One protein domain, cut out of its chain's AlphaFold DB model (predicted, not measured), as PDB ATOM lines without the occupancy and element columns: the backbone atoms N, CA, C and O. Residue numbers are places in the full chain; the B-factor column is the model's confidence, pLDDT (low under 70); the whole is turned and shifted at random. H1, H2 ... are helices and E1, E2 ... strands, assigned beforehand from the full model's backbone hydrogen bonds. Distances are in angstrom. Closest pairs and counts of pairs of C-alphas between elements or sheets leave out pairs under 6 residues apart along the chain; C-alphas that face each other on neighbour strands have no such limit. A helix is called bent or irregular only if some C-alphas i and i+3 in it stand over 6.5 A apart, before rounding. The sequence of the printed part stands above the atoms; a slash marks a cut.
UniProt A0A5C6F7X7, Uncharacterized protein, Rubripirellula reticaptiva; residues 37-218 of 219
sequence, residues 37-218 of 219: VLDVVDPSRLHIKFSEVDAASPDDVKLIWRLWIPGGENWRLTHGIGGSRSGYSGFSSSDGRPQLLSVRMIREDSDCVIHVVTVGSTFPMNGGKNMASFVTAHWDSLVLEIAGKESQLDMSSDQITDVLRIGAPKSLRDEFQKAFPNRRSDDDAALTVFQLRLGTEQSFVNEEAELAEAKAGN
ATOM      1  N   VAL A  37      23.804   8.217  -9.622       67.50
ATOM      2  CA  VAL A  37      24.388   8.554  -8.307       67.50
ATOM      3  C   VAL A  37      23.443   8.174  -7.160       67.50
ATOM      4  O   VAL A  37      22.277   8.589  -7.136       67.50
ATOM      5  N   LEU A  38      23.961   7.410  -6.197       76.12
ATOM      6  CA  LEU A  38      23.299   7.027  -4.952       76.12
ATOM      7  C   LEU A  38      24.233   7.376  -3.790       76.12
ATOM      8  O   LEU A  38      25.388   6.964  -3.787       76.12
ATOM      9  N   ASP A  39      23.740   8.128  -2.809       81.06
ATOM     10  CA  ASP A  39      24.575   8.648  -1.728       81.06
ATOM     11  C   ASP A  39      24.768   7.561  -0.657       81.06
ATOM     12  O   ASP A  39      24.016   7.475   0.314       81.06
ATOM     13  N   VAL A  40      25.759   6.685  -0.843       81.56
ATOM     14  CA  VAL A  40      26.069   5.601   0.108       81.56
ATOM     15  C   VAL A  40      26.790   6.180   1.329       81.56
ATOM     16  O   VAL A  40      28.010   6.343   1.334       81.56
ATOM     17  N   VAL A  41      26.021   6.526   2.367       80.62
ATOM     18  CA  VAL A  41      26.545   7.075   3.633       80.62
ATOM     19  C   VAL A  41      27.053   5.966   4.560       80.62
ATOM     20  O   VAL A  41      28.050   6.161   5.253       80.62
ATOM     21  N   ASP A  42      26.395   4.804   4.558       84.12
ATOM     22  CA  ASP A  42      26.741   3.651   5.395       84.12
ATOM     23  C   ASP A  42      26.645   2.353   4.572       84.12
ATOM     24  O   ASP A  42      25.554   1.807   4.414       84.12
ATOM     25  N   PRO A  43      27.772   1.813   4.073       83.94
ATOM     26  CA  PRO A  43      27.763   0.682   3.150       83.94
ATOM     27  C   PRO A  43      27.223  -0.618   3.759       83.94
ATOM     28  O   PRO A  43      26.984  -1.563   3.007       83.94
ATOM     29  N   SER A  44      27.032  -0.681   5.083       85.62
ATOM     30  CA  SER A  44      26.441  -1.831   5.775       85.62
ATOM     31  C   SER A  44      24.910  -1.861   5.722       85.62
ATOM     32  O   SER A  44      24.301  -2.859   6.099       85.62
ATOM     33  N   ARG A  45      24.276  -0.783   5.249       90.69
ATOM     34  CA  ARG A  45      22.822  -0.619   5.230       90.69
ATOM     35  C   ARG A  45      22.265  -0.716   3.822       90.69
ATOM     36  O   ARG A  45      22.946  -0.449   2.840       90.69
ATOM     37  N   LEU A  46      20.990  -1.074   3.733       91.44
ATOM     38  CA  LEU A  46      20.217  -0.964   2.501       91.44
ATOM     39  C   LEU A  46      19.914   0.514   2.240       91.44
ATOM     40  O   LEU A  46      19.339   1.175   3.104       91.44
ATOM     41  N   HIS A  47      20.233   1.009   1.045       93.06
ATOM     42  CA  HIS A  47      19.832   2.351   0.615       93.06
ATOM     43  C   HIS A  47      18.871   2.267  -0.562       93.06
ATOM     44  O   HIS A  47      19.173   1.626  -1.568       93.06
ATOM     45  N   ILE A  48      17.734   2.949  -0.459       93.31
ATOM     46  CA  ILE A  48      16.708   3.006  -1.501       93.31
ATOM     47  C   ILE A  48      16.481   4.459  -1.877       93.31
ATOM     48  O   ILE A  48      16.070   5.270  -1.047       93.31
ATOM     49  N   LYS A  49      16.696   4.789  -3.149       92.00
ATOM     50  CA  LYS A  49      16.417   6.121  -3.687       92.00
ATOM     51  C   LYS A  49      15.506   6.002  -4.889       92.00
ATOM     52  O   LYS A  49      15.847   5.379  -5.899       92.00
ATOM     53  N   PHE A  50      14.344   6.622  -4.782       90.94
ATOM     54  CA  PHE A  50      13.475   6.796  -5.924       90.94
ATOM     55  C   PHE A  50      14.071   7.862  -6.849       90.94
ATOM     56  O   PHE A  50      14.581   8.880  -6.385       90.94
ATOM     57  N   SER A  51      14.083   7.598  -8.152       83.00
ATOM     58  CA  SER A  51      14.800   8.435  -9.119       83.00
ATOM     59  C   SER A  51      13.876   9.185 -10.064       83.00
ATOM     60  O   SER A  51      14.181  10.320 -10.415       83.00
ATOM     61  N   GLU A  52      12.775   8.568 -10.490       73.94
ATOM     62  CA  GLU A  52      11.928   9.140 -11.532       73.94
ATOM     63  C   GLU A  52      10.527   8.521 -11.522       73.94
ATOM     64  O   GLU A  52      10.395   7.293 -11.518       73.94
ATOM     65  N   VAL A  53       9.504   9.389 -11.527       68.00
ATOM     66  CA  VAL A  53       8.171   9.084 -12.062       68.00
ATOM     67  C   VAL A  53       8.110   9.778 -13.421       68.00
ATOM     68  O   VAL A  53       8.018  11.004 -13.463       68.00
ATOM     69  N   ASP A  54       8.114   9.020 -14.510       65.94
ATOM     70  CA  ASP A  54       7.592   9.514 -15.787       65.94
ATOM     71  C   ASP A  54       6.181   8.936 -15.917       65.94
ATOM     72  O   ASP A  54       5.999   7.735 -16.101       65.94
ATOM     73  N   ALA A  55       5.176   9.765 -15.642       59.62
ATOM     74  CA  ALA A  55       3.763   9.385 -15.670       59.62
ATOM     75  C   ALA A  55       2.927  10.540 -16.225       59.62
ATOM     76  O   ALA A  55       1.959  10.986 -15.610       59.62
ATOM     77  N   ALA A  56       3.319  11.050 -17.395       58.59
ATOM     78  CA  ALA A  56       2.495  11.998 -18.145       58.59
ATOM     79  C   ALA A  56       1.137  11.387 -18.562       58.59
ATOM     80  O   ALA A  56       0.180  12.116 -18.814       58.59
ATOM     81  N   SER A  57       1.058  10.053 -18.611       59.81
ATOM     82  CA  SER A  57      -0.127   9.254 -18.914       59.81
ATOM     83  C   SER A  57      -0.039   7.897 -18.192       59.81
ATOM     84  O   SER A  57       1.074   7.392 -18.008       59.81
ATOM     85  N   PRO A  58      -1.167   7.247 -17.834       61.69
ATOM     86  CA  PRO A  58      -1.182   5.847 -17.387       61.69
ATOM     87  C   PRO A  58      -0.582   4.865 -18.411       61.69
ATOM     88  O   PRO A  58      -0.260   3.724 -18.068       61.69
ATOM     89  N   ASP A  59      -0.436   5.278 -19.671       65.12
ATOM     90  CA  ASP A  59       0.215   4.492 -20.723       65.12
ATOM     91  C   ASP A  59       1.752   4.577 -20.690       65.12
ATOM     92  O   ASP A  59       2.403   3.673 -21.205       65.12
ATOM     93  N   ASP A  60       2.326   5.574 -20.008       68.25
ATOM     94  CA  ASP A  60       3.772   5.847 -19.994       68.25
ATOM     95  C   ASP A  60       4.430   5.620 -18.626       68.25
ATOM     96  O   ASP A  60       5.568   6.031 -18.417       68.25
ATOM     97  N   VAL A  61       3.738   4.952 -17.696       71.88
ATOM     98  CA  VAL A  61       4.210   4.777 -16.315       71.88
ATOM     99  C   VAL A  61       5.587   4.116 -16.284       71.88
ATOM    100  O   VAL A  61       5.742   2.931 -16.597       71.88
ATOM    101  N   LYS A  62       6.575   4.890 -15.830       83.31
ATOM    102  CA  LYS A  62       7.915   4.426 -15.473       83.31
ATOM    103  C   LYS A  62       8.218   4.865 -14.055       83.31
ATOM    104  O   LYS A  62       8.321   6.055 -13.765       83.31
ATOM    105  N   LEU A  63       8.374   3.885 -13.175       88.62
ATOM    106  CA  LEU A  63       8.828   4.095 -11.806       88.62
ATOM    107  C   LEU A  63      10.206   3.468 -11.661       88.62
ATOM    108  O   LEU A  63      10.369   2.281 -11.947       88.62
ATOM    109  N   ILE A  64      11.194   4.256 -11.244       89.62
ATOM    110  CA  ILE A  64      12.589   3.809 -11.185       89.62
ATOM    111  C   ILE A  64      13.159   4.011  -9.784       89.62
ATOM    112  O   ILE A  64      13.214   5.128  -9.268       89.62
ATOM    113  N   TRP A  65      13.667   2.925  -9.209       92.00
ATOM    114  CA  TRP A  65      14.443   2.911  -7.975       92.00
ATOM    115  C   TRP A  65      15.901   2.580  -8.257       92.00
ATOM    116  O   TRP A  65      16.230   1.814  -9.168       92.00
ATOM    117  N   ARG A  66      16.763   3.130  -7.408       89.56
ATOM    118  CA  ARG A  66      18.169   2.762  -7.260       89.56
ATOM    119  C   ARG A  66      18.360   2.192  -5.867       89.56
ATOM    120  O   ARG A  66      17.892   2.791  -4.898       89.56
ATOM    121  N   LEU A  67      19.017   1.043  -5.788       90.56
ATOM    122  CA  LEU A  67      19.183   0.286  -4.556       90.56
ATOM    123  C   LEU A  67      20.661  -0.018  -4.341       90.56
ATOM    124  O   LEU A  67      21.276  -0.628  -5.213       90.56
ATOM    125  N   TRP A  68      21.207   0.360  -3.189       90.31
ATOM    126  CA  TRP A  68      22.464  -0.194  -2.689       90.31
ATOM    127  C   TRP A  68      22.143  -1.300  -1.709       90.31
ATOM    128  O   TRP A  68      21.432  -1.077  -0.733       90.31
ATOM    129  N   ILE A  69      22.693  -2.471  -1.972       89.38
ATOM    130  CA  ILE A  69      22.453  -3.674  -1.202       89.38
ATOM    131  C   ILE A  69      23.777  -4.089  -0.567       89.38
ATOM    132  O   ILE A  69      24.737  -4.332  -1.307       89.38
ATOM    133  N   PRO A  70      23.862  -4.157   0.772       88.62
ATOM    134  CA  PRO A  70      25.083  -4.569   1.440       88.62
ATOM    135  C   PRO A  70      25.410  -6.027   1.096       88.62
ATOM    136  O   PRO A  70      24.527  -6.857   0.864       88.62
ATOM    137  N   GLY A  71      26.707  -6.320   1.026       87.00
ATOM    138  CA  GLY A  71      27.195  -7.662   0.732       87.00
ATOM    139  C   GLY A  71      27.101  -8.601   1.932       87.00
ATOM    140  O   GLY A  71      27.004  -8.162   3.074       87.00
ATOM    141  N   GLY A  72      27.189  -9.907   1.670       84.19
ATOM    142  CA  GLY A  72      27.312 -10.931   2.719       84.19
ATOM    143  C   GLY A  72      26.003 -11.608   3.122       84.19
ATOM    144  O   GLY A  72      26.017 -12.495   3.972       84.19
ATOM    145  N   GLU A  73      24.892 -11.248   2.481       85.31
ATOM    146  CA  GLU A  73      23.569 -11.813   2.740       85.31
ATOM    147  C   GLU A  73      22.861 -12.215   1.439       85.31
ATOM    148  O   GLU A  73      23.126 -11.692   0.352       85.31
ATOM    149  N   ASN A  74      21.912 -13.148   1.552       87.12
ATOM    150  CA  ASN A  74      21.000 -13.473   0.462       87.12
ATOM    151  C   ASN A  74      19.825 -12.507   0.476       87.12
ATOM    152  O   ASN A  74      19.077 -12.454   1.451       87.12
ATOM    153  N   TRP A  75      19.631 -11.795  -0.628       87.50
ATOM    154  CA  TRP A  75      18.538 -10.852  -0.788       87.50
ATOM    155  C   TRP A  75      17.409 -11.455  -1.621       87.50
ATOM    156  O   TRP A  75      17.589 -12.306  -2.497       87.50
ATOM    157  N   ARG A  76      16.189 -11.029  -1.325       87.06
ATOM    158  CA  ARG A  76      14.989 -11.487  -2.009       87.06
ATOM    159  C   ARG A  76      14.152 -10.281  -2.387       87.06
ATOM    160  O   ARG A  76      13.827  -9.444  -1.548       87.06
ATOM    161  N   LEU A  77      13.767 -10.231  -3.657       87.44
ATOM    162  CA  LEU A  77      12.762  -9.306  -4.150       87.44
ATOM    163  C   LEU A  77      11.514 -10.108  -4.498       87.44
ATOM    164  O   LEU A  77      11.508 -10.990  -5.359       87.44
ATOM    165  N   THR A  78      10.448  -9.833  -3.765       86.12
ATOM    166  CA  THR A  78       9.156 -10.489  -3.952       86.12
ATOM    167  C   THR A  78       8.187  -9.503  -4.558       86.12
ATOM    168  O   THR A  78       8.253  -8.308  -4.267       86.12
ATOM    169  N   HIS A  79       7.277 -10.001  -5.384       85.50
ATOM    170  CA  HIS A  79       6.149  -9.205  -5.819       85.50
ATOM    171  C   HIS A  79       4.836  -9.919  -5.511       85.50
ATOM    172  O   HIS A  79       4.772 -11.127  -5.273       85.50
ATOM    173  N   GLY A  80       3.775  -9.136  -5.441       83.25
ATOM    174  CA  GLY A  80       2.440  -9.605  -5.150       83.25
ATOM    175  C   GLY A  80       1.431  -8.859  -5.992       83.25
ATOM    176  O   GLY A  80       1.540  -7.646  -6.150       83.25
ATOM    177  N   ILE A  81       0.462  -9.584  -6.542       85.00
ATOM    178  CA  ILE A  81      -0.596  -9.036  -7.394       85.00
ATOM    179  C   ILE A  81      -1.952  -9.395  -6.788       85.00
ATOM    180  O   ILE A  81      -2.193 -10.550  -6.416       85.00
ATOM    181  N   GLY A  82      -2.844  -8.408  -6.686       78.19
ATOM    182  CA  GLY A  82      -4.206  -8.580  -6.177       78.19
ATOM    183  C   GLY A  82      -4.252  -9.158  -4.759       78.19
ATOM    184  O   GLY A  82      -5.041 -10.058  -4.481       78.19
ATOM    185  N   GLY A  83      -3.344  -8.730  -3.878       68.56
ATOM    186  CA  GLY A  83      -3.225  -9.247  -2.510       68.56
ATOM    187  C   GLY A  83      -2.669 -10.675  -2.403       68.56
ATOM    188  O   GLY A  83      -2.608 -11.235  -1.310       68.56
ATOM    189  N   SER A  84      -2.242 -11.297  -3.508       68.44
ATOM    190  CA  SER A  84      -1.423 -12.512  -3.454       68.44
ATOM    191  C   SER A  84       0.019 -12.174  -3.129       68.44
ATOM    192  O   SER A  84       0.565 -11.264  -3.734       68.44
ATOM    193  N   ARG A  85       0.704 -13.029  -2.364       62.56
ATOM    194  CA  ARG A  85       2.135 -13.257  -2.618       62.56
ATOM    195  C   ARG A  85       2.221 -14.086  -3.898       62.56
ATOM    196  O   ARG A  85       1.673 -15.187  -3.930       62.56
ATOM    197  N   SER A  86       2.755 -13.555  -4.990       51.44
ATOM    198  CA  SER A  86       2.831 -14.272  -6.269       51.44
ATOM    199  C   SER A  86       4.242 -14.151  -6.811       51.44
ATOM    200  O   SER A  86       4.612 -13.102  -7.309       51.44
ATOM    201  N   GLY A  87       5.001 -15.244  -6.728       56.91
ATOM    202  CA  GLY A  87       6.364 -15.305  -7.245       56.91
ATOM    203  C   GLY A  87       7.384 -14.545  -6.393       56.91
ATOM    204  O   GLY A  87       7.097 -13.554  -5.726       56.91
ATOM    205  N   TYR A  88       8.614 -15.040  -6.401       50.31
ATOM    206  CA  TYR A  88       9.761 -14.292  -5.917       50.31
ATOM    207  C   TYR A  88      10.890 -14.441  -6.922       50.31
ATOM    208  O   TYR A  88      11.076 -15.516  -7.493       50.31
ATOM    209  N   SER A  89      11.650 -13.369  -7.103       53.41
ATOM    210  CA  SER A  89      12.957 -13.435  -7.733       53.41
ATOM    211  C   SER A  89      13.980 -13.274  -6.620       53.41
ATOM    212  O   SER A  89      14.112 -12.213  -6.009       53.41
ATOM    213  N   GLY A  90      14.664 -14.368  -6.294       53.31
ATOM    214  CA  GLY A  90      15.852 -14.298  -5.454       53.31
ATOM    215  C   GLY A  90      16.994 -13.724  -6.281       53.31
ATOM    216  O   GLY A  90      17.219 -14.175  -7.405       53.31
ATOM    217  N   PHE A  91      17.713 -12.748  -5.741       62.44
ATOM    218  CA  PHE A  91      19.020 -12.379  -6.267       62.44
ATOM    219  C   PHE A  91      20.009 -12.426  -5.111       62.44
ATOM    220  O   PHE A  91      19.797 -11.862  -4.045       62.44
ATOM    221  N   SER A  92      21.083 -13.178  -5.297       52.72
ATOM    222  CA  SER A  92      22.064 -13.380  -4.242       52.72
ATOM    223  C   SER A  92      23.249 -12.437  -4.448       52.72
ATOM    224  O   SER A  92      23.749 -12.288  -5.566       52.72
ATOM    225  N   SER A  93      23.710 -11.832  -3.355       51.75
ATOM    226  CA  SER A  93      25.054 -11.264  -3.208       51.75
ATOM    227  C   SER A  93      25.983 -12.350  -2.631       51.75
ATOM    228  O   SER A  93      26.661 -12.192  -1.617       51.75
ATOM    229  N   SER A  94      25.970 -13.536  -3.253       49.44
ATOM    230  CA  SER A  94      26.671 -14.727  -2.746       49.44
ATOM    231  C   SER A  94      28.191 -14.591  -2.737       49.44
ATOM    232  O   SER A  94      28.866 -15.384  -2.087       49.44
ATOM    233  N   ASP A  95      28.744 -13.604  -3.440       58.81
ATOM    234  CA  ASP A  95      30.174 -13.304  -3.442       58.81
ATOM    235  C   ASP A  95      30.608 -12.397  -2.277       58.81
ATOM    236  O   ASP A  95      31.785 -12.050  -2.177       58.81
ATOM    237  N   GLY A  96      29.677 -12.023  -1.389       69.56
ATOM    238  CA  GLY A  96      29.943 -11.151  -0.247       69.56
ATOM    239  C   GLY A  96      30.153  -9.687  -0.630       69.56
ATOM    240  O   GLY A  96      30.494  -8.880   0.234       69.56
ATOM    241  N   ARG A  97      29.968  -9.325  -1.907       78.06
ATOM    242  CA  ARG A  97      30.196  -7.966  -2.400       78.06
ATOM    243  C   ARG A  97      28.893  -7.181  -2.448       78.06
ATOM    244  O   ARG A  97      27.880  -7.718  -2.900       78.06
ATOM    245  N   PRO A  98      28.900  -5.904  -2.043       81.94
ATOM    246  CA  PRO A  98      27.715  -5.077  -2.174       81.94
ATOM    247  C   PRO A  98      27.280  -4.966  -3.640       81.94
ATOM    248  O   PRO A  98      28.099  -5.029  -4.561       81.94
ATOM    249  N   GLN A  99      25.980  -4.793  -3.852       82.38
ATOM    250  CA  GLN A  99      25.383  -4.701  -5.179       82.38
ATOM    251  C   GLN A  99      24.644  -3.379  -5.347       82.38
ATOM    252  O   GLN A  99      23.881  -2.962  -4.479       82.38
ATOM    253  N   LEU A 100      24.828  -2.745  -6.506       83.06
ATOM    254  CA  LEU A 100      23.978  -1.646  -6.946       83.06
ATOM    255  C   LEU A 100      22.977  -2.180  -7.970       83.06
ATOM    256  O   LEU A 100      23.369  -2.757  -8.987       83.06
ATOM    257  N   LEU A 101      21.693  -1.977  -7.698       85.62
ATOM    258  CA  LEU A 101      20.601  -2.415  -8.559       85.62
ATOM    259  C   LEU A 101      19.745  -1.231  -9.000       85.62
ATOM    260  O   LEU A 101      19.546  -0.271  -8.257       85.62
ATOM    261  N   SER A 102      19.171  -1.337 -10.196       87.06
ATOM    262  CA  SER A 102      18.036  -0.514 -10.604       87.06
ATOM    263  C   SER A 102      16.805  -1.393 -10.701       87.06
ATOM    264  O   SER A 102      16.819  -2.399 -11.404       87.06
ATOM    265  N   VAL A 103      15.733  -1.007 -10.021       88.56
ATOM    266  CA  VAL A 103      14.428  -1.640 -10.210       88.56
ATOM    267  C   VAL A 103      13.547  -0.678 -10.975       88.56
ATOM    268  O   VAL A 103      13.472   0.499 -10.631       88.56
ATOM    269  N   ARG A 104      12.914  -1.163 -12.039       87.94
ATOM    270  CA  ARG A 104      12.077  -0.354 -12.921       87.94
ATOM    271  C   ARG A 104      10.737  -1.034 -13.082       87.94
ATOM    272  O   ARG A 104      10.704  -2.176 -13.515       87.94
ATOM    273  N   MET A 105       9.653  -0.347 -12.769       87.75
ATOM    274  CA  MET A 105       8.318  -0.764 -13.181       87.75
ATOM    275  C   MET A 105       7.966   0.032 -14.428       87.75
ATOM    276  O   MET A 105       7.924   1.259 -14.374       87.75
ATOM    277  N   ILE A 106       7.777  -0.669 -15.542       85.25
ATOM    278  CA  ILE A 106       7.476  -0.080 -16.844       85.25
ATOM    279  C   ILE A 106       6.202  -0.732 -17.364       85.25
ATOM    280  O   ILE A 106       5.998  -1.939 -17.215       85.25
ATOM    281  N   ARG A 107       5.324   0.057 -17.973       80.62
ATOM    282  CA  ARG A 107       4.241  -0.501 -18.775       80.62
ATOM    283  C   ARG A 107       4.749  -0.872 -20.168       80.62
ATOM    284  O   ARG A 107       5.337  -0.046 -20.855       80.62
ATOM    285  N   GLU A 108       4.491  -2.106 -20.582       82.00
ATOM    286  CA  GLU A 108       4.850  -2.625 -21.902       82.00
ATOM    287  C   GLU A 108       3.586  -3.178 -22.567       82.00
ATOM    288  O   GLU A 108       3.048  -4.216 -22.173       82.00
ATOM    289  N   ASP A 109       3.073  -2.457 -23.565       80.44
ATOM    290  CA  ASP A 109       1.820  -2.762 -24.260       80.44
ATOM    291  C   ASP A 109       0.618  -2.954 -23.300       80.44
ATOM    292  O   ASP A 109       0.052  -2.004 -22.749       80.44
ATOM    293  N   SER A 110       0.210  -4.216 -23.117       80.88
ATOM    294  CA  SER A 110      -0.925  -4.659 -22.295       80.88
ATOM    295  C   SER A 110      -0.505  -5.250 -20.950       80.88
ATOM    296  O   SER A 110      -1.350  -5.778 -20.224       80.88
ATOM    297  N   ASP A 111       0.787  -5.206 -20.637       82.62
ATOM    298  CA  ASP A 111       1.359  -5.725 -19.404       82.62
ATOM    299  C   ASP A 111       2.118  -4.623 -18.661       82.62
ATOM    300  O   ASP A 111       2.432  -3.557 -19.192       82.62
ATOM    301  N   CYS A 112       2.410  -4.885 -17.398       81.38
ATOM    302  CA  CYS A 112       3.336  -4.085 -16.636       81.38
ATOM    303  C   CYS A 112       4.441  -4.999 -16.128       81.38
ATOM    304  O   CYS A 112       4.190  -6.008 -15.467       81.38
ATOM    305  N   VAL A 113       5.669  -4.651 -16.490       84.12
ATOM    306  CA  VAL A 113       6.853  -5.470 -16.292       84.12
ATOM    307  C   VAL A 113       7.759  -4.773 -15.293       84.12
ATOM    308  O   VAL A 113       8.015  -3.569 -15.378       84.12
ATOM    309  N   ILE A 114       8.245  -5.541 -14.325       84.56
ATOM    310  CA  ILE A 114       9.254  -5.082 -13.383       84.56
ATOM    311  C   ILE A 114      10.594  -5.618 -13.853       84.56
ATOM    312  O   ILE A 114      10.831  -6.823 -13.843       84.56
ATOM    313  N   HIS A 115      11.488  -4.723 -14.231       84.56
ATOM    314  CA  HIS A 115      12.854  -5.054 -14.592       84.56
ATOM    315  C   HIS A 115      13.765  -4.833 -13.395       84.56
ATOM    316  O   HIS A 115      13.866  -3.719 -12.878       84.56
ATOM    317  N   VAL A 116      14.456  -5.890 -12.972       84.31
ATOM    318  CA  VAL A 116      15.568  -5.804 -12.021       84.31
ATOM    319  C   VAL A 116      16.855  -5.809 -12.824       84.31
ATOM    320  O   VAL A 116      17.230  -6.821 -13.414       84.31
ATOM    321  N   VAL A 117      17.514  -4.662 -12.874       82.19
ATOM    322  CA  VAL A 117      18.759  -4.457 -13.608       82.19
ATOM    323  C   VAL A 117      19.910  -4.491 -12.614       82.19
ATOM    324  O   VAL A 117      19.960  -3.695 -11.674       82.19
ATOM    325  N   THR A 118      20.839  -5.410 -12.838       76.69
ATOM    326  CA  THR A 118      22.091  -5.536 -12.092       76.69
ATOM    327  C   THR A 118      23.263  -5.303 -13.051       76.69
ATOM    328  O   THR A 118      23.081  -5.222 -14.270       76.69
ATOM    329  N   VAL A 119      24.493  -5.201 -12.545       69.19
ATOM    330  CA  VAL A 119      25.658  -5.167 -13.442       69.19
ATOM    331  C   VAL A 119      25.785  -6.500 -14.174       69.19
ATOM    332  O   VAL A 119      26.065  -7.532 -13.571       69.19
ATOM    333  N   GLY A 120      25.597  -6.464 -15.494       64.94
ATOM    334  CA  GLY A 120      25.754  -7.625 -16.370       64.94
ATOM    335  C   GLY A 120      24.520  -8.519 -16.494       64.94
ATOM    336  O   GLY A 120      24.587  -9.501 -17.230       64.94
ATOM    337  N   SER A 121      23.400  -8.192 -15.838       72.19
ATOM    338  CA  SER A 121      22.149  -8.940 -15.998       72.19
ATOM    339  C   SER A 121      20.903  -8.059 -15.901       72.19
ATOM    340  O   SER A 121      20.895  -6.989 -15.297       72.19
ATOM    341  N   THR A 122      19.813  -8.512 -16.513       78.44
ATOM    342  CA  THR A 122      18.481  -7.922 -16.361       78.44
ATOM    343  C   THR A 122      17.464  -9.045 -16.259       78.44
ATOM    344  O   THR A 122      17.449  -9.949 -17.092       78.44
ATOM    345  N   PHE A 123      16.622  -8.982 -15.232       82.19
ATOM    346  CA  PHE A 123      15.619  -9.998 -14.942       82.19
ATOM    347  C   PHE A 123      14.222  -9.362 -14.968       82.19
ATOM    348  O   PHE A 123      13.940  -8.514 -14.116       82.19
ATOM    349  N   PRO A 124      13.352  -9.737 -15.923       83.50
ATOM    350  CA  PRO A 124      11.974  -9.268 -15.948       83.50
ATOM    351  C   PRO A 124      11.079 -10.110 -15.023       83.50
ATOM    352  O   PRO A 124      11.190 -11.336 -14.967       83.50
ATOM    353  N   MET A 125      10.152  -9.451 -14.335       80.44
ATOM    354  CA  MET A 125       9.042 -10.055 -13.602       80.44
ATOM    355  C   MET A 125       7.729  -9.494 -14.149       80.44
ATOM    356  O   MET A 125       7.527  -8.281 -14.162       80.44
ATOM    357  N   ASN A 126       6.830 -10.371 -14.591       81.19
ATOM    358  CA  ASN A 126       5.566  -9.949 -15.196       81.19
ATOM    359  C   ASN A 126       4.516  -9.669 -14.117       81.19
ATOM    360  O   ASN A 126       4.171 -10.556 -13.338       81.19
ATOM    361  N   GLY A 127       3.976  -8.451 -14.112       75.25
ATOM    362  CA  GLY A 127       2.866  -8.035 -13.256       75.25
ATOM    363  C   GLY A 127       1.498  -8.543 -13.730       75.25
ATOM    364  O   GLY A 127       0.549  -8.623 -12.950       75.25
ATOM    365  N   GLY A 128       1.391  -8.946 -14.995       80.81
ATOM    366  CA  GLY A 128       0.215  -9.566 -15.581       80.81
ATOM    367  C   GLY A 128      -0.822  -8.569 -16.100       80.81
ATOM    368  O   GLY A 128      -1.082  -7.505 -15.534       80.81
ATOM    369  N   LYS A 129      -1.518  -8.988 -17.162       86.06
ATOM    370  CA  LYS A 129      -2.494  -8.166 -17.899       86.06
ATOM    371  C   LYS A 129      -3.626  -7.605 -17.041       86.06
ATOM    372  O   LYS A 129      -4.053  -6.477 -17.270       86.06
ATOM    373  N   ASN A 130      -4.120  -8.369 -16.062       88.00
ATOM    374  CA  ASN A 130      -5.198  -7.907 -15.182       88.00
ATOM    375  C   ASN A 130      -4.734  -6.746 -14.299       88.00
ATOM    376  O   ASN A 130      -5.469  -5.778 -14.133       88.00
ATOM    377  N   MET A 131      -3.509  -6.829 -13.770       87.19
ATOM    378  CA  MET A 131      -2.908  -5.748 -12.996       87.19
ATOM    379  C   MET A 131      -2.710  -4.518 -13.870       87.19
ATOM    380  O   MET A 131      -3.175  -3.449 -13.496       87.19
ATOM    381  N   ALA A 132      -2.091  -4.678 -15.044       88.12
ATOM    382  CA  ALA A 132      -1.886  -3.577 -15.979       88.12
ATOM    383  C   ALA A 132      -3.215  -2.891 -16.331       88.12
ATOM    384  O   ALA A 132      -3.353  -1.692 -16.129       88.12
ATOM    385  N   SER A 133      -4.228  -3.665 -16.732       89.69
ATOM    386  CA  SER A 133      -5.551  -3.138 -17.100       89.69
ATOM    387  C   SER A 133      -6.232  -2.400 -15.944       89.69
ATOM    388  O   SER A 133      -6.800  -1.330 -16.151       89.69
ATOM    389  N   PHE A 134      -6.165  -2.948 -14.726       90.75
ATOM    390  CA  PHE A 134      -6.736  -2.313 -13.538       90.75
ATOM    391  C   PHE A 134      -6.011  -1.007 -13.193       90.75
ATOM    392  O   PHE A 134      -6.650   0.004 -12.910       90.75
ATOM    393  N   VAL A 135      -4.675  -1.013 -13.261       89.19
ATOM    394  CA  VAL A 135      -3.846   0.170 -13.006       89.19
ATOM    395  C   VAL A 135      -4.156   1.276 -14.012       89.19
ATOM    396  O   VAL A 135      -4.349   2.418 -13.610       89.19
ATOM    397  N   THR A 136      -4.292   0.942 -15.296       88.00
ATOM    398  CA  THR A 136      -4.658   1.893 -16.354       88.00
ATOM    399  C   THR A 136      -6.037   2.502 -16.144       88.00
ATOM    400  O   THR A 136      -6.193   3.715 -16.241       88.00
ATOM    401  N   ALA A 137      -7.043   1.669 -15.872       91.25
ATOM    402  CA  ALA A 137      -8.429   2.114 -15.770       91.25
ATOM    403  C   ALA A 137      -8.672   3.039 -14.567       91.25
ATOM    404  O   ALA A 137      -9.581   3.865 -14.603       91.25
ATOM    405  N   HIS A 138      -7.863   2.901 -13.513       91.94
ATOM    406  CA  HIS A 138      -8.105   3.563 -12.233       91.94
ATOM    407  C   HIS A 138      -6.939   4.410 -11.732       91.94
ATOM    408  O   HIS A 138      -6.984   4.826 -10.578       91.94
ATOM    409  N   TRP A 139      -5.930   4.685 -12.565       88.25
ATOM    410  CA  TRP A 139      -4.662   5.323 -12.182       88.25
ATOM    411  C   TRP A 139      -4.822   6.503 -11.217       88.25
ATOM    412  O   TRP A 139      -4.249   6.490 -10.129       88.25
ATOM    413  N   ASP A 140      -5.682   7.460 -11.563       88.81
ATOM    414  CA  ASP A 140      -5.895   8.691 -10.787       88.81
ATOM    415  C   ASP A 140      -6.567   8.463  -9.423       88.81
ATOM    416  O   ASP A 140      -6.582   9.343  -8.566       88.81
ATOM    417  N   SER A 141      -7.153   7.284  -9.217       90.75
ATOM    418  CA  SER A 141      -7.791   6.879  -7.962       90.75
ATOM    419  C   SER A 141      -6.899   5.986  -7.098       90.75
ATOM    420  O   SER A 141      -7.266   5.694  -5.959       90.75
ATOM    421  N   LEU A 142      -5.765   5.511  -7.619       90.06
ATOM    422  CA  LEU A 142      -4.878   4.610  -6.890       90.06
ATOM    423  C   LEU A 142      -4.017   5.370  -5.888       90.06
ATOM    424  O   LEU A 142      -3.620   6.517  -6.086       90.06
ATOM    425  N   VAL A 143      -3.686   4.682  -4.803       90.69
ATOM    426  CA  VAL A 143      -2.761   5.167  -3.785       90.69
ATOM    427  C   VAL A 143      -1.413   4.512  -4.028       90.69
ATOM    428  O   VAL A 143      -1.282   3.293  -3.919       90.69
ATOM    429  N   LEU A 144      -0.414   5.322  -4.370       90.56
ATOM    430  CA  LEU A 144       0.952   4.865  -4.587       90.56
ATOM    431  C   LEU A 144       1.805   5.193  -3.366       90.56
ATOM    432  O   LEU A 144       2.017   6.360  -3.034       90.56
ATOM    433  N   GLU A 145       2.348   4.157  -2.746       92.31
ATOM    434  CA  GLU A 145       3.347   4.268  -1.693       92.31
ATOM    435  C   GLU A 145       4.694   3.828  -2.251       92.31
ATOM    436  O   GLU A 145       4.877   2.682  -2.660       92.31
ATOM    437  N   ILE A 146       5.622   4.779  -2.323       92.50
ATOM    438  CA  ILE A 146       6.898   4.636  -3.019       92.50
ATOM    439  C   ILE A 146       8.014   4.838  -1.998       92.50
ATOM    440  O   ILE A 146       8.164   5.933  -1.447       92.50
ATOM    441  N   ALA A 147       8.819   3.799  -1.766       93.94
ATOM    442  CA  ALA A 147       9.993   3.917  -0.912       93.94
ATOM    443  C   ALA A 147      11.020   4.866  -1.528       93.94
ATOM    444  O   ALA A 147      11.300   4.816  -2.728       93.94
ATOM    445  N   GLY A 148      11.605   5.714  -0.686       91.31
ATOM    446  CA  GLY A 148      12.661   6.628  -1.097       91.31
ATOM    447  C   GLY A 148      12.198   7.810  -1.963       91.31
ATOM    448  O   GLY A 148      13.039   8.407  -2.631       91.31
ATOM    449  N   LYS A 149      10.885   8.108  -2.013       90.25
ATOM    450  CA  LYS A 149      10.291   9.169  -2.855       90.25
ATOM    451  C   LYS A 149      10.711  10.582  -2.447       90.25
ATOM    452  O   LYS A 149      11.106  11.364  -3.302       90.25
ATOM    453  N   GLU A 150      10.592  10.904  -1.161       87.81
ATOM    454  CA  GLU A 150      10.883  12.248  -0.631       87.81
ATOM    455  C   GLU A 150      12.382  12.439  -0.353       87.81
ATOM    456  O   GLU A 150      12.944  13.515  -0.547       87.81
ATOM    457  N   SER A 151      13.045  11.374   0.095       86.94
ATOM    458  CA  SER A 151      14.477  11.326   0.379       86.94
ATOM    459  C   SER A 151      14.978   9.894   0.253       86.94
ATOM    460  O   SER A 151      14.178   8.960   0.270       86.94
ATOM    461  N   GLN A 152      16.297   9.706   0.192       90.38
ATOM    462  CA  GLN A 152      16.881   8.374   0.332       90.38
ATOM    463  C   GLN A 152      16.403   7.725   1.639       90.38
ATOM    464  O   GLN A 152      16.335   8.379   2.682       90.38
ATOM    465  N   LEU A 153      16.031   6.453   1.547       92.94
ATOM    466  CA  LEU A 153      15.618   5.629   2.668       92.94
ATOM    467  C   LEU A 153      16.765   4.683   3.025       92.94
ATOM    468  O   LEU A 153      17.189   3.891   2.185       92.94
ATOM    469  N   ASP A 154      17.224   4.756   4.273       92.94
ATOM    470  CA  ASP A 154      18.304   3.920   4.793       92.94
ATOM    471  C   ASP A 154      17.733   2.899   5.775       92.94
ATOM    472  O   ASP A 154      17.132   3.262   6.791       92.94
ATOM    473  N   MET A 155      17.951   1.614   5.527       92.75
ATOM    474  CA  MET A 155      17.345   0.529   6.300       92.75
ATOM    475  C   MET A 155      18.368  -0.499   6.749       92.75
ATOM    476  O   MET A 155      19.425  -0.662   6.144       92.75
ATOM    477  N   SER A 156      18.050  -1.165   7.851       91.44
ATOM    478  CA  SER A 156      18.808  -2.323   8.313       91.44
ATOM    479  C   SER A 156      18.458  -3.550   7.463       91.44
ATOM    480  O   SER A 156      17.358  -3.627   6.910       91.44
ATOM    481  N   SER A 157      19.390  -4.496   7.334       86.75
ATOM    482  CA  SER A 157      19.198  -5.696   6.510       86.75
ATOM    483  C   SER A 157      18.237  -6.727   7.107       86.75
ATOM    484  O   SER A 157      17.674  -7.555   6.393       86.75
ATOM    485  N   ASP A 158      17.979  -6.644   8.410       88.50
ATOM    486  CA  ASP A 158      17.021  -7.498   9.111       88.50
ATOM    487  C   ASP A 158      15.552  -7.137   8.822       88.50
ATOM    488  O   ASP A 158      14.651  -7.896   9.187       88.50
ATOM    489  N   GLN A 159      15.288  -6.038   8.111       90.81
ATOM    490  CA  GLN A 159      13.940  -5.561   7.808       90.81
ATOM    491  C   GLN A 159      13.503  -5.888   6.374       90.81
ATOM    492  O   GLN A 159      14.279  -5.808   5.423       90.81
ATOM    493  N   ILE A 160      12.212  -6.191   6.208       92.62
ATOM    494  CA  ILE A 160      11.561  -6.199   4.892       92.62
ATOM    495  C   ILE A 160      10.961  -4.817   4.654       92.62
ATOM    496  O   ILE A 160      10.251  -4.289   5.509       92.62
ATOM    497  N   THR A 161      11.187  -4.262   3.470       93.38
ATOM    498  CA  THR A 161      10.601  -2.995   3.038       93.38
ATOM    499  C   THR A 161       9.766  -3.153   1.786       93.38
ATOM    500  O   THR A 161      10.140  -3.860   0.850       93.38
ATOM    501  N   ASP A 162       8.655  -2.429   1.739       92.69
ATOM    502  CA  ASP A 162       7.858  -2.282   0.531       92.69
ATOM    503  C   ASP A 162       8.510  -1.208  -0.344       92.69
ATOM    504  O   ASP A 162       8.473  -0.023  -0.029       92.69
ATOM    505  N   VAL A 163       9.143  -1.625  -1.441       93.31
ATOM    506  CA  VAL A 163       9.743  -0.719  -2.433       93.31
ATOM    507  C   VAL A 163       8.644   0.066  -3.155       93.31
ATOM    508  O   VAL A 163       8.761   1.275  -3.367       93.31
ATOM    509  N   LEU A 164       7.558  -0.633  -3.493       92.00
ATOM    510  CA  LEU A 164       6.345  -0.071  -4.069       92.00
ATOM    511  C   LEU A 164       5.129  -0.792  -3.501       92.00
ATOM    512  O   LEU A 164       5.082  -2.023  -3.495       92.00
ATOM    513  N   ARG A 165       4.097  -0.034  -3.145       92.06
ATOM    514  CA  ARG A 165       2.750  -0.555  -2.931       92.06
ATOM    515  C   ARG A 165       1.746   0.283  -3.713       92.06
ATOM    516  O   ARG A 165       1.718   1.503  -3.595       92.06
ATOM    517  N   ILE A 166       0.925  -0.387  -4.515       90.69
ATOM    518  CA  ILE A 166      -0.209   0.201  -5.226       90.69
ATOM    519  C   ILE A 166      -1.476  -0.295  -4.542       90.69
ATOM    520  O   ILE A 166      -1.833  -1.473  -4.637       90.69
ATOM    521  N   GLY A 167      -2.138   0.608  -3.831       90.94
ATOM    522  CA  GLY A 167      -3.419   0.380  -3.181       90.94
ATOM    523  C   GLY A 167      -4.580   0.925  -4.008       90.94
ATOM    524  O   GLY A 167      -4.459   1.945  -4.683       90.94
ATOM    525  N   ALA A 168      -5.728   0.268  -3.913       90.88
ATOM    526  CA  ALA A 168      -7.002   0.766  -4.402       90.88
ATOM    527  C   ALA A 168      -7.888   1.197  -3.217       90.88
ATOM    528  O   ALA A 168      -7.941   0.506  -2.190       90.88
ATOM    529  N   PRO A 169      -8.606   2.329  -3.326       90.94
ATOM    530  CA  PRO A 169      -9.569   2.740  -2.316       90.94
ATOM    531  C   PRO A 169     -10.754   1.769  -2.260       90.94
ATOM    532  O   PRO A 169     -11.074   1.082  -3.232       90.94
ATOM    533  N   LYS A 170     -11.461   1.750  -1.122       88.56
ATOM    534  CA  LYS A 170     -12.620   0.860  -0.909       88.56
ATOM    535  C   LYS A 170     -13.730   1.044  -1.955       88.56
ATOM    536  O   LYS A 170     -14.473   0.102  -2.203       88.56
ATOM    537  N   SER A 171     -13.828   2.220  -2.580       90.56
ATOM    538  CA  SER A 171     -14.776   2.493  -3.668       90.56
ATOM    539  C   SER A 171     -14.562   1.612  -4.903       90.56
ATOM    540  O   SER A 171     -15.522   1.367  -5.621       90.56
ATOM    541  N   LEU A 172     -13.347   1.097  -5.127       91.81
ATOM    542  CA  LEU A 172     -13.025   0.219  -6.259       91.81
ATOM    543  C   LEU A 172     -13.123  -1.275  -5.909       91.81
ATOM    544  O   LEU A 172     -12.646  -2.116  -6.668       91.81
ATOM    545  N   ARG A 173     -13.709  -1.645  -4.759       89.44
ATOM    546  CA  ARG A 173     -13.749  -3.041  -4.279       89.44
ATOM    547  C   ARG A 173     -14.386  -4.002  -5.282       89.44
ATOM    548  O   ARG A 173     -13.821  -5.062  -5.538       89.44
ATOM    549  N   ASP A 174     -15.515  -3.627  -5.873       89.81
ATOM    550  CA  ASP A 174     -16.236  -4.488  -6.817       89.81
ATOM    551  C   ASP A 174     -15.443  -4.701  -8.114       89.81
ATOM    552  O   ASP A 174     -15.408  -5.796  -8.671       89.81
ATOM    553  N   GLU A 175     -14.779  -3.654  -8.599       92.31
ATOM    554  CA  GLU A 175     -13.930  -3.707  -9.793       92.31
ATOM    555  C   GLU A 175     -12.657  -4.512  -9.524       92.31
ATOM    556  O   GLU A 175     -12.258  -5.341 -10.343       92.31
ATOM    557  N   PHE A 176     -12.075  -4.351  -8.334       90.00
ATOM    558  CA  PHE A 176     -10.934  -5.132  -7.876       90.00
ATOM    559  C   PHE A 176     -11.272  -6.625  -7.822       90.00
ATOM    560  O   PHE A 176     -10.539  -7.446  -8.369       90.00
ATOM    561  N   GLN A 177     -12.408  -6.997  -7.225       88.81
ATOM    562  CA  GLN A 177     -12.846  -8.396  -7.166       88.81
ATOM    563  C   GLN A 177     -13.103  -8.980  -8.562       88.81
ATOM    564  O   GLN A 177     -12.781 -10.140  -8.806       88.81
ATOM    565  N   LYS A 178     -13.619  -8.184  -9.509       90.38
ATOM    566  CA  LYS A 178     -13.764  -8.615 -10.910       90.38
ATOM    567  C   LYS A 178     -12.412  -8.871 -11.581       90.38
ATOM    568  O   LYS A 178     -12.281  -9.848 -12.316       90.38
ATOM    569  N   ALA A 179     -11.414  -8.023 -11.329       88.19
ATOM    570  CA  ALA A 179     -10.067  -8.182 -11.879       88.19
ATOM    571  C   ALA A 179      -9.285  -9.341 -11.226       88.19
ATOM    572  O   ALA A 179      -8.469  -9.997 -11.886       88.19
ATOM    573  N   PHE A 180      -9.560  -9.626  -9.947       86.56
ATOM    574  CA  PHE A 180      -8.857 -10.616  -9.125       86.56
ATOM    575  C   PHE A 180      -9.835 -11.575  -8.399       86.56
ATOM    576  O   PHE A 180      -9.872 -11.612  -7.169       86.56
ATOM    577  N   PRO A 181     -10.602 -12.412  -9.129       76.25
ATOM    578  CA  PRO A 181     -11.757 -13.148  -8.586       76.25
ATOM    579  C   PRO A 181     -11.419 -14.223  -7.545       76.25
ATOM    580  O   PRO A 181     -12.259 -14.588  -6.731       76.25
ATOM    581  N   ASN A 182     -10.182 -14.723  -7.531       72.06
ATOM    582  CA  ASN A 182      -9.744 -15.766  -6.596       72.06
ATOM    583  C   ASN A 182      -9.222 -15.206  -5.260       72.06
ATOM    584  O   ASN A 182      -8.515 -15.910  -4.534       72.06
ATOM    585  N   ARG A 183      -9.484 -13.931  -4.948       68.56
ATOM    586  CA  ARG A 183      -8.881 -13.240  -3.802       68.56
ATOM    587  C   ARG A 183      -9.955 -12.762  -2.838       68.56
ATOM    588  O   ARG A 183     -10.812 -11.956  -3.186       68.56
ATOM    589  N   ARG A 184      -9.891 -13.277  -1.608       56.00
ATOM    590  CA  ARG A 184     -10.721 -12.812  -0.496       56.00
ATOM    591  C   ARG A 184     -10.265 -11.411  -0.102       56.00
ATOM    592  O   ARG A 184      -9.143 -11.243   0.362       56.00
ATOM    593  N   SER A 185     -11.141 -10.426  -0.278       54.41
ATOM    594  CA  SER A 185     -10.959  -9.055   0.214       54.41
ATOM    595  C   SER A 185     -11.350  -8.928   1.694       54.41
ATOM    596  O   SER A 185     -11.881  -7.892   2.086       54.41
ATOM    597  N   ASP A 186     -11.218 -10.011   2.468       50.28
ATOM    598  CA  ASP A 186     -11.876 -10.150   3.775       50.28
ATOM    599  C   ASP A 186     -11.228  -9.288   4.865       50.28
ATOM    600  O   ASP A 186     -11.845  -9.074   5.905       50.28
ATOM    601  N   ASP A 187     -10.053  -8.711   4.606       52.34
ATOM    602  CA  ASP A 187      -9.503  -7.671   5.464       52.34
ATOM    603  C   ASP A 187      -9.949  -6.290   4.983       52.34
ATOM    604  O   ASP A 187      -9.751  -5.884   3.839       52.34
ATOM    605  N   ASP A 188     -10.515  -5.516   5.907       48.75
ATOM    606  CA  ASP A 188     -10.858  -4.101   5.727       48.75
ATOM    607  C   ASP A 188      -9.625  -3.195   5.501       48.75
ATOM    608  O   ASP A 188      -9.769  -1.978   5.313       48.75
ATOM    609  N   ALA A 189      -8.431  -3.800   5.516       53.25
ATOM    610  CA  ALA A 189      -7.141  -3.240   5.150       53.25
ATOM    611  C   ALA A 189      -7.027  -3.066   3.623       53.25
ATOM    612  O   ALA A 189      -7.632  -3.790   2.838       53.25
ATOM    613  N   ALA A 190      -6.284  -2.045   3.202       63.91
ATOM    614  CA  ALA A 190      -6.220  -1.547   1.828       63.91
ATOM    615  C   ALA A 190      -6.159  -2.646   0.742       63.91
ATOM    616  O   ALA A 190      -5.326  -3.554   0.796       63.91
ATOM    617  N   LEU A 191      -7.012  -2.516  -0.285       85.50
ATOM    618  CA  LEU A 191      -7.031  -3.405  -1.449       85.50
ATOM    619  C   LEU A 191      -5.702  -3.267  -2.195       85.50
ATOM    620  O   LEU A 191      -5.489  -2.308  -2.931       85.50
ATOM    621  N   THR A 192      -4.783  -4.200  -1.980       88.25
ATOM    622  CA  THR A 192      -3.448  -4.119  -2.577       88.25
ATOM    623  C   THR A 192      -3.488  -4.681  -3.994       88.25
ATOM    624  O   THR A 192      -3.636  -5.887  -4.195       88.25
ATOM    625  N   VAL A 193      -3.366  -3.801  -4.986       88.62
ATOM    626  CA  VAL A 193      -3.293  -4.153  -6.414       88.62
ATOM    627  C   VAL A 193      -1.943  -4.766  -6.726       88.62
ATOM    628  O   VAL A 193      -1.873  -5.816  -7.363       88.62
ATOM    629  N   PHE A 194      -0.885  -4.126  -6.242       87.94
ATOM    630  CA  PHE A 194       0.478  -4.563  -6.458       87.94
ATOM    631  C   PHE A 194       1.350  -4.228  -5.252       87.94
ATOM    632  O   PHE A 194       1.179  -3.182  -4.625       87.94
ATOM    633  N   GLN A 195       2.295  -5.102  -4.940       89.81
ATOM    634  CA  GLN A 195       3.290  -4.874  -3.903       89.81
ATOM    635  C   GLN A 195       4.627  -5.437  -4.368       89.81
ATOM    636  O   GLN A 195       4.688  -6.568  -4.836       89.81
ATOM    637  N   LEU A 196       5.692  -4.663  -4.211       90.19
ATOM    638  CA  LEU A 196       7.069  -5.070  -4.442       90.19
ATOM    639  C   LEU A 196       7.824  -4.920  -3.127       90.19
ATOM    640  O   LEU A 196       7.885  -3.819  -2.582       90.19
ATOM    641  N   ARG A 197       8.399  -6.010  -2.626       92.25
ATOM    642  CA  ARG A 197       9.044  -6.054  -1.311       92.25
ATOM    643  C   ARG A 197      10.471  -6.543  -1.427       92.25
ATOM    644  O   ARG A 197      10.724  -7.519  -2.133       92.25
ATOM    645  N   LEU A 198      11.366  -5.908  -0.690       92.19
ATOM    646  CA  LEU A 198      12.787  -6.210  -0.636       92.19
ATOM    647  C   LEU A 198      13.199  -6.504   0.803       92.19
ATOM    648  O   LEU A 198      12.763  -5.821   1.723       92.19
ATOM    649  N   GLY A 199      14.054  -7.496   0.986       92.25
ATOM    650  CA  GLY A 199      14.629  -7.850   2.279       92.25
ATOM    651  C   GLY A 199      15.562  -9.040   2.132       92.25
ATOM    652  O   GLY A 199      15.700  -9.592   1.034       92.25
ATOM    653  N   THR A 200      16.186  -9.458   3.225       91.69
ATOM    654  CA  THR A 200      16.991 -10.684   3.217       91.69
ATOM    655  C   THR A 200      16.102 -11.921   3.200       91.69
ATOM    656  O   THR A 200      14.961 -11.909   3.668       91.69
ATOM    657  N   GLU A 201      16.629 -13.024   2.673       89.69
ATOM    658  CA  GLU A 201      15.974 -14.332   2.708       89.69
ATOM    659  C   GLU A 201      15.572 -14.710   4.140       89.69
ATOM    660  O   GLU A 201      14.442 -15.145   4.362       89.69
ATOM    661  N   GLN A 202      16.443 -14.439   5.118       90.69
ATOM    662  CA  GLN A 202      16.163 -14.688   6.529       90.69
ATOM    663  C   GLN A 202      14.993 -13.845   7.050       90.69
ATOM    664  O   GLN A 202      14.120 -14.384   7.730       90.69
ATOM    665  N   SER A 203      14.929 -12.554   6.712       91.69
ATOM    666  CA  SER A 203      13.807 -11.698   7.112       91.69
ATOM    667  C   SER A 203      12.477 -12.214   6.559       91.69
ATOM    668  O   SER A 203      11.485 -12.240   7.285       91.69
ATOM    669  N   PHE A 204      12.450 -12.689   5.307       90.38
ATOM    670  CA  PHE A 204      11.247 -13.307   4.736       90.38
ATOM    671  C   PHE A 204      10.864 -14.616   5.428       90.38
ATOM    672  O   PHE A 204       9.681 -14.827   5.677       90.38
ATOM    673  N   VAL A 205      11.833 -15.476   5.754       90.69
ATOM    674  CA  VAL A 205      11.572 -16.723   6.491       90.69
ATOM    675  C   VAL A 205      10.974 -16.430   7.868       90.69
ATOM    676  O   VAL A 205      10.002 -17.076   8.258       90.69
ATOM    677  N   ASN A 206      11.507 -15.433   8.582       92.44
ATOM    678  CA  ASN A 206      10.988 -15.025   9.888       92.44
ATOM    679  C   ASN A 206       9.536 -14.540   9.782       92.44
ATOM    680  O   ASN A 206       8.672 -15.021  10.509       92.44
ATOM    681  N   GLU A 207       9.243 -13.659   8.822       91.12
ATOM    682  CA  GLU A 207       7.882 -13.168   8.592       91.12
ATOM    683  C   GLU A 207       6.913 -14.308   8.215       91.12
ATOM    684  O   GLU A 207       5.769 -14.352   8.669       91.12
ATOM    685  N   GLU A 208       7.350 -15.251   7.377       89.19
ATOM    686  CA  GLU A 208       6.547 -16.416   6.991       89.19
ATOM    687  C   GLU A 208       6.238 -17.327   8.196       89.19
ATOM    688  O   GLU A 208       5.112 -17.825   8.299       89.19
ATOM    689  N   ALA A 209       7.190 -17.500   9.119       88.69
ATOM    690  CA  ALA A 209       6.998 -18.249  10.361       88.69
ATOM    691  C   ALA A 209       6.009 -17.549  11.310       88.69
ATOM    692  O   ALA A 209       5.050 -18.179  11.758       88.69
ATOM    693  N   GLU A 210       6.168 -16.243  11.537       89.38
ATOM    694  CA  GLU A 210       5.252 -15.441  12.365       89.38
ATOM    695  C   GLU A 210       3.810 -15.497  11.836       89.38
ATOM    696  O   GLU A 210       2.851 -15.690  12.589       89.38
ATOM    697  N   LEU A 211       3.636 -15.398  10.514       84.75
ATOM    698  CA  LEU A 211       2.323 -15.510   9.876       84.75
ATOM    699  C   LEU A 211       1.720 -16.915  10.003       84.75
ATOM    700  O   LEU A 211       0.494 -17.050  10.053       84.75
ATOM    701  N   ALA A 212       2.546 -17.963  10.013       84.88
ATOM    702  CA  ALA A 212       2.084 -19.331  10.222       84.88
ATOM    703  C   ALA A 212       1.613 -19.545  11.669       84.88
ATOM    704  O   ALA A 212       0.541 -20.115  11.881       84.88
ATOM    705  N   GLU A 213       2.355 -19.024  12.648       87.75
ATOM    706  CA  GLU A 213       1.984 -19.068  14.067       87.75
ATOM    707  C   GLU A 213       0.694 -18.286  14.344       87.75
ATOM    708  O   GLU A 213      -0.223 -18.810  14.979       87.75
ATOM    709  N   ALA A 214       0.556 -17.077  13.790       83.19
ATOM    710  CA  ALA A 214      -0.654 -16.266  13.931       83.19
ATOM    711  C   ALA A 214      -1.904 -16.957  13.353       83.19
ATOM    712  O   ALA A 214      -3.008 -16.822  13.886       83.19
ATOM    713  N   LYS A 215      -1.746 -17.726  12.269       79.38
ATOM    714  CA  LYS A 215      -2.836 -18.528  11.691       79.38
ATOM    715  C   LYS A 215      -3.178 -19.748  12.538       79.38
ATOM    716  O   LYS A 215      -4.349 -20.107  12.598       79.38
ATOM    717  N   ALA A 216      -2.188 -20.373  13.172       77.69
ATOM    718  CA  ALA A 216      -2.396 -21.520  14.049       77.69
ATOM    719  C   ALA A 216      -3.052 -21.128  15.386       77.69
ATOM    720  O   ALA A 216      -3.849 -21.895  15.910       77.69
ATOM    721  N   GLY A 217      -2.757 -19.936  15.919       69.06
ATOM    722  CA  GLY A 217      -3.349 -19.433  17.169       69.06
ATOM    723  C   GLY A 217      -4.790 -18.916  17.058       69.06
ATOM    724  O   GLY A 217      -5.435 -18.710  18.081       69.06
ATOM    725  N   ASN A 218      -5.296 -18.710  15.837       58.34
ATOM    726  CA  ASN A 218      -6.666 -18.255  15.557       58.34
ATOM    727  C   ASN A 218      -7.609 -19.397  15.107       58.34
ATOM    728  O   ASN A 218      -8.693 -19.118  14.587       58.34
TER     729      ASN A 218
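What this domain is: This is residues 37 to 218 of the 219 residues of an uncharacterized protein of Rubripirellula reticaptiva (UniProt A0A5C6F7X7). Two antiparallel sheets, both twisted, stand face to face as a sandwich, with H1 and H2 side by side over one end of it. H3 starts at the other end and slants away, and residues 208 to 218, of which 208 to 216 belong to H3, stick out. The 182 printed residues hold eleven named strands and three named helices, in the order E1 E2 E3 E4 E5 E6 E7 H1 E8 E9 E10 H2 E11 H3; one sheet runs E7 E6 E5 E2 E1 E9, the other E4 E3 E11 E10 E8, and the class is mixed, helices and strands. The whole is compact, with a radius of gyration of the C-alphas of 16.6 A and spans of 48 by 47 by 27 A.

Where its parts are: Find C-alpha 46 at (20.217, -0.964, 2.501); from there E1, residues 46 to 54, runs 24.6 A. Next come E2, residues 62 to 69, 21.9 A long, E3, residues 74 to 81, 23.4 A long, and the short E4, residues 88 to 92. E5, residues 99 to 108, is 26.6 A long, and E6, residues 111 to 118, and E7, residues 121 to 126, follow it. Look for C-alpha 129 at (-2.494, -8.166, -17.899), where H1, residues 129 to 141, begins; it is irregular, with C-alphas 137 and 140 8.6 A apart. Then read E8, residues 143 to 146, E9, residues 153 to 155, and E10, residues 161 to 168, which bends by 63 degrees at residue 164. H2, residues 170 to 179, is irregular too, with C-alphas 171 and 174 7.8 A apart. E11, residues 191 to 200, spans 25.5 A and bends by 68 degrees at residue 194. H3, residues 201 to 216, runs 22.8 A to C-alpha 216 at (-2.396, -21.520, 14.049).

How they stand to each other: Start with E1 and E2, a hairpin, where N 49 and O 66 are 2.9 A apart, within hydrogen-bond range. On its other side E1 has the edge strand E9, with N 46 and O 155 at 2.9 A. E2 has E5 as its other neighbour, with N 65 and O 103 at 2.8 A. E5, E6 and E7 form a meander, each strand the antiparallel neighbour of the one before; look at N 104 and O 115, 2.9 A, and N 116 and O 123, 2.9 A. In the other sheet E3 and E4 are a hairpin, with N 77 and O 89 at 3.1 A. E3 pairs with E11 at N 78 and O 197, 2.8 A, E11 with E10 at N 196 and O 164, 2.8 A, and E10 with the edge strand E8 at N 145 and O 165, 2.9 A. The parts of the sheets that face each other are 9.8 A centre to centre, their strands at 18 degrees. H1 is on both sheets: it stands up from the first, its line rising 46 degrees out of the local plane there, and runs across the strands of the second, where its closest C-alphas to E11 are those of Met 131 and Val 193, 6.8 A apart. H1 and H2 touch, H1 with residues 130 to 134 alone, at a shallow tilt of 18 degrees, opposite ways; their closest C-alphas, of Asn 130 and Ala 179, are 5.9 A apart. H3 only grazes the second sheet, with residues 201 to 206; its closest C-alphas to E3 are those of Glu 201 and Trp 75, 5.6 A. In H3 every O i to N i+4 pair is within hydrogen-bond range, in H1 7 of 9 and in H2 4 of 6.

The domain as a whole: The C-alphas farthest apart, those of Asp 95 and Ser 171, are 47.6 A apart. The printed part has no cut, and its one long link, 11 residues, joins H2 to E11. Mean pLDDT of the printed part is 81.8; look for values under 70 at residue 37 and residues 53 to 60, 83 to 96, 119 to 120, 183 to 190 and 217 to 218.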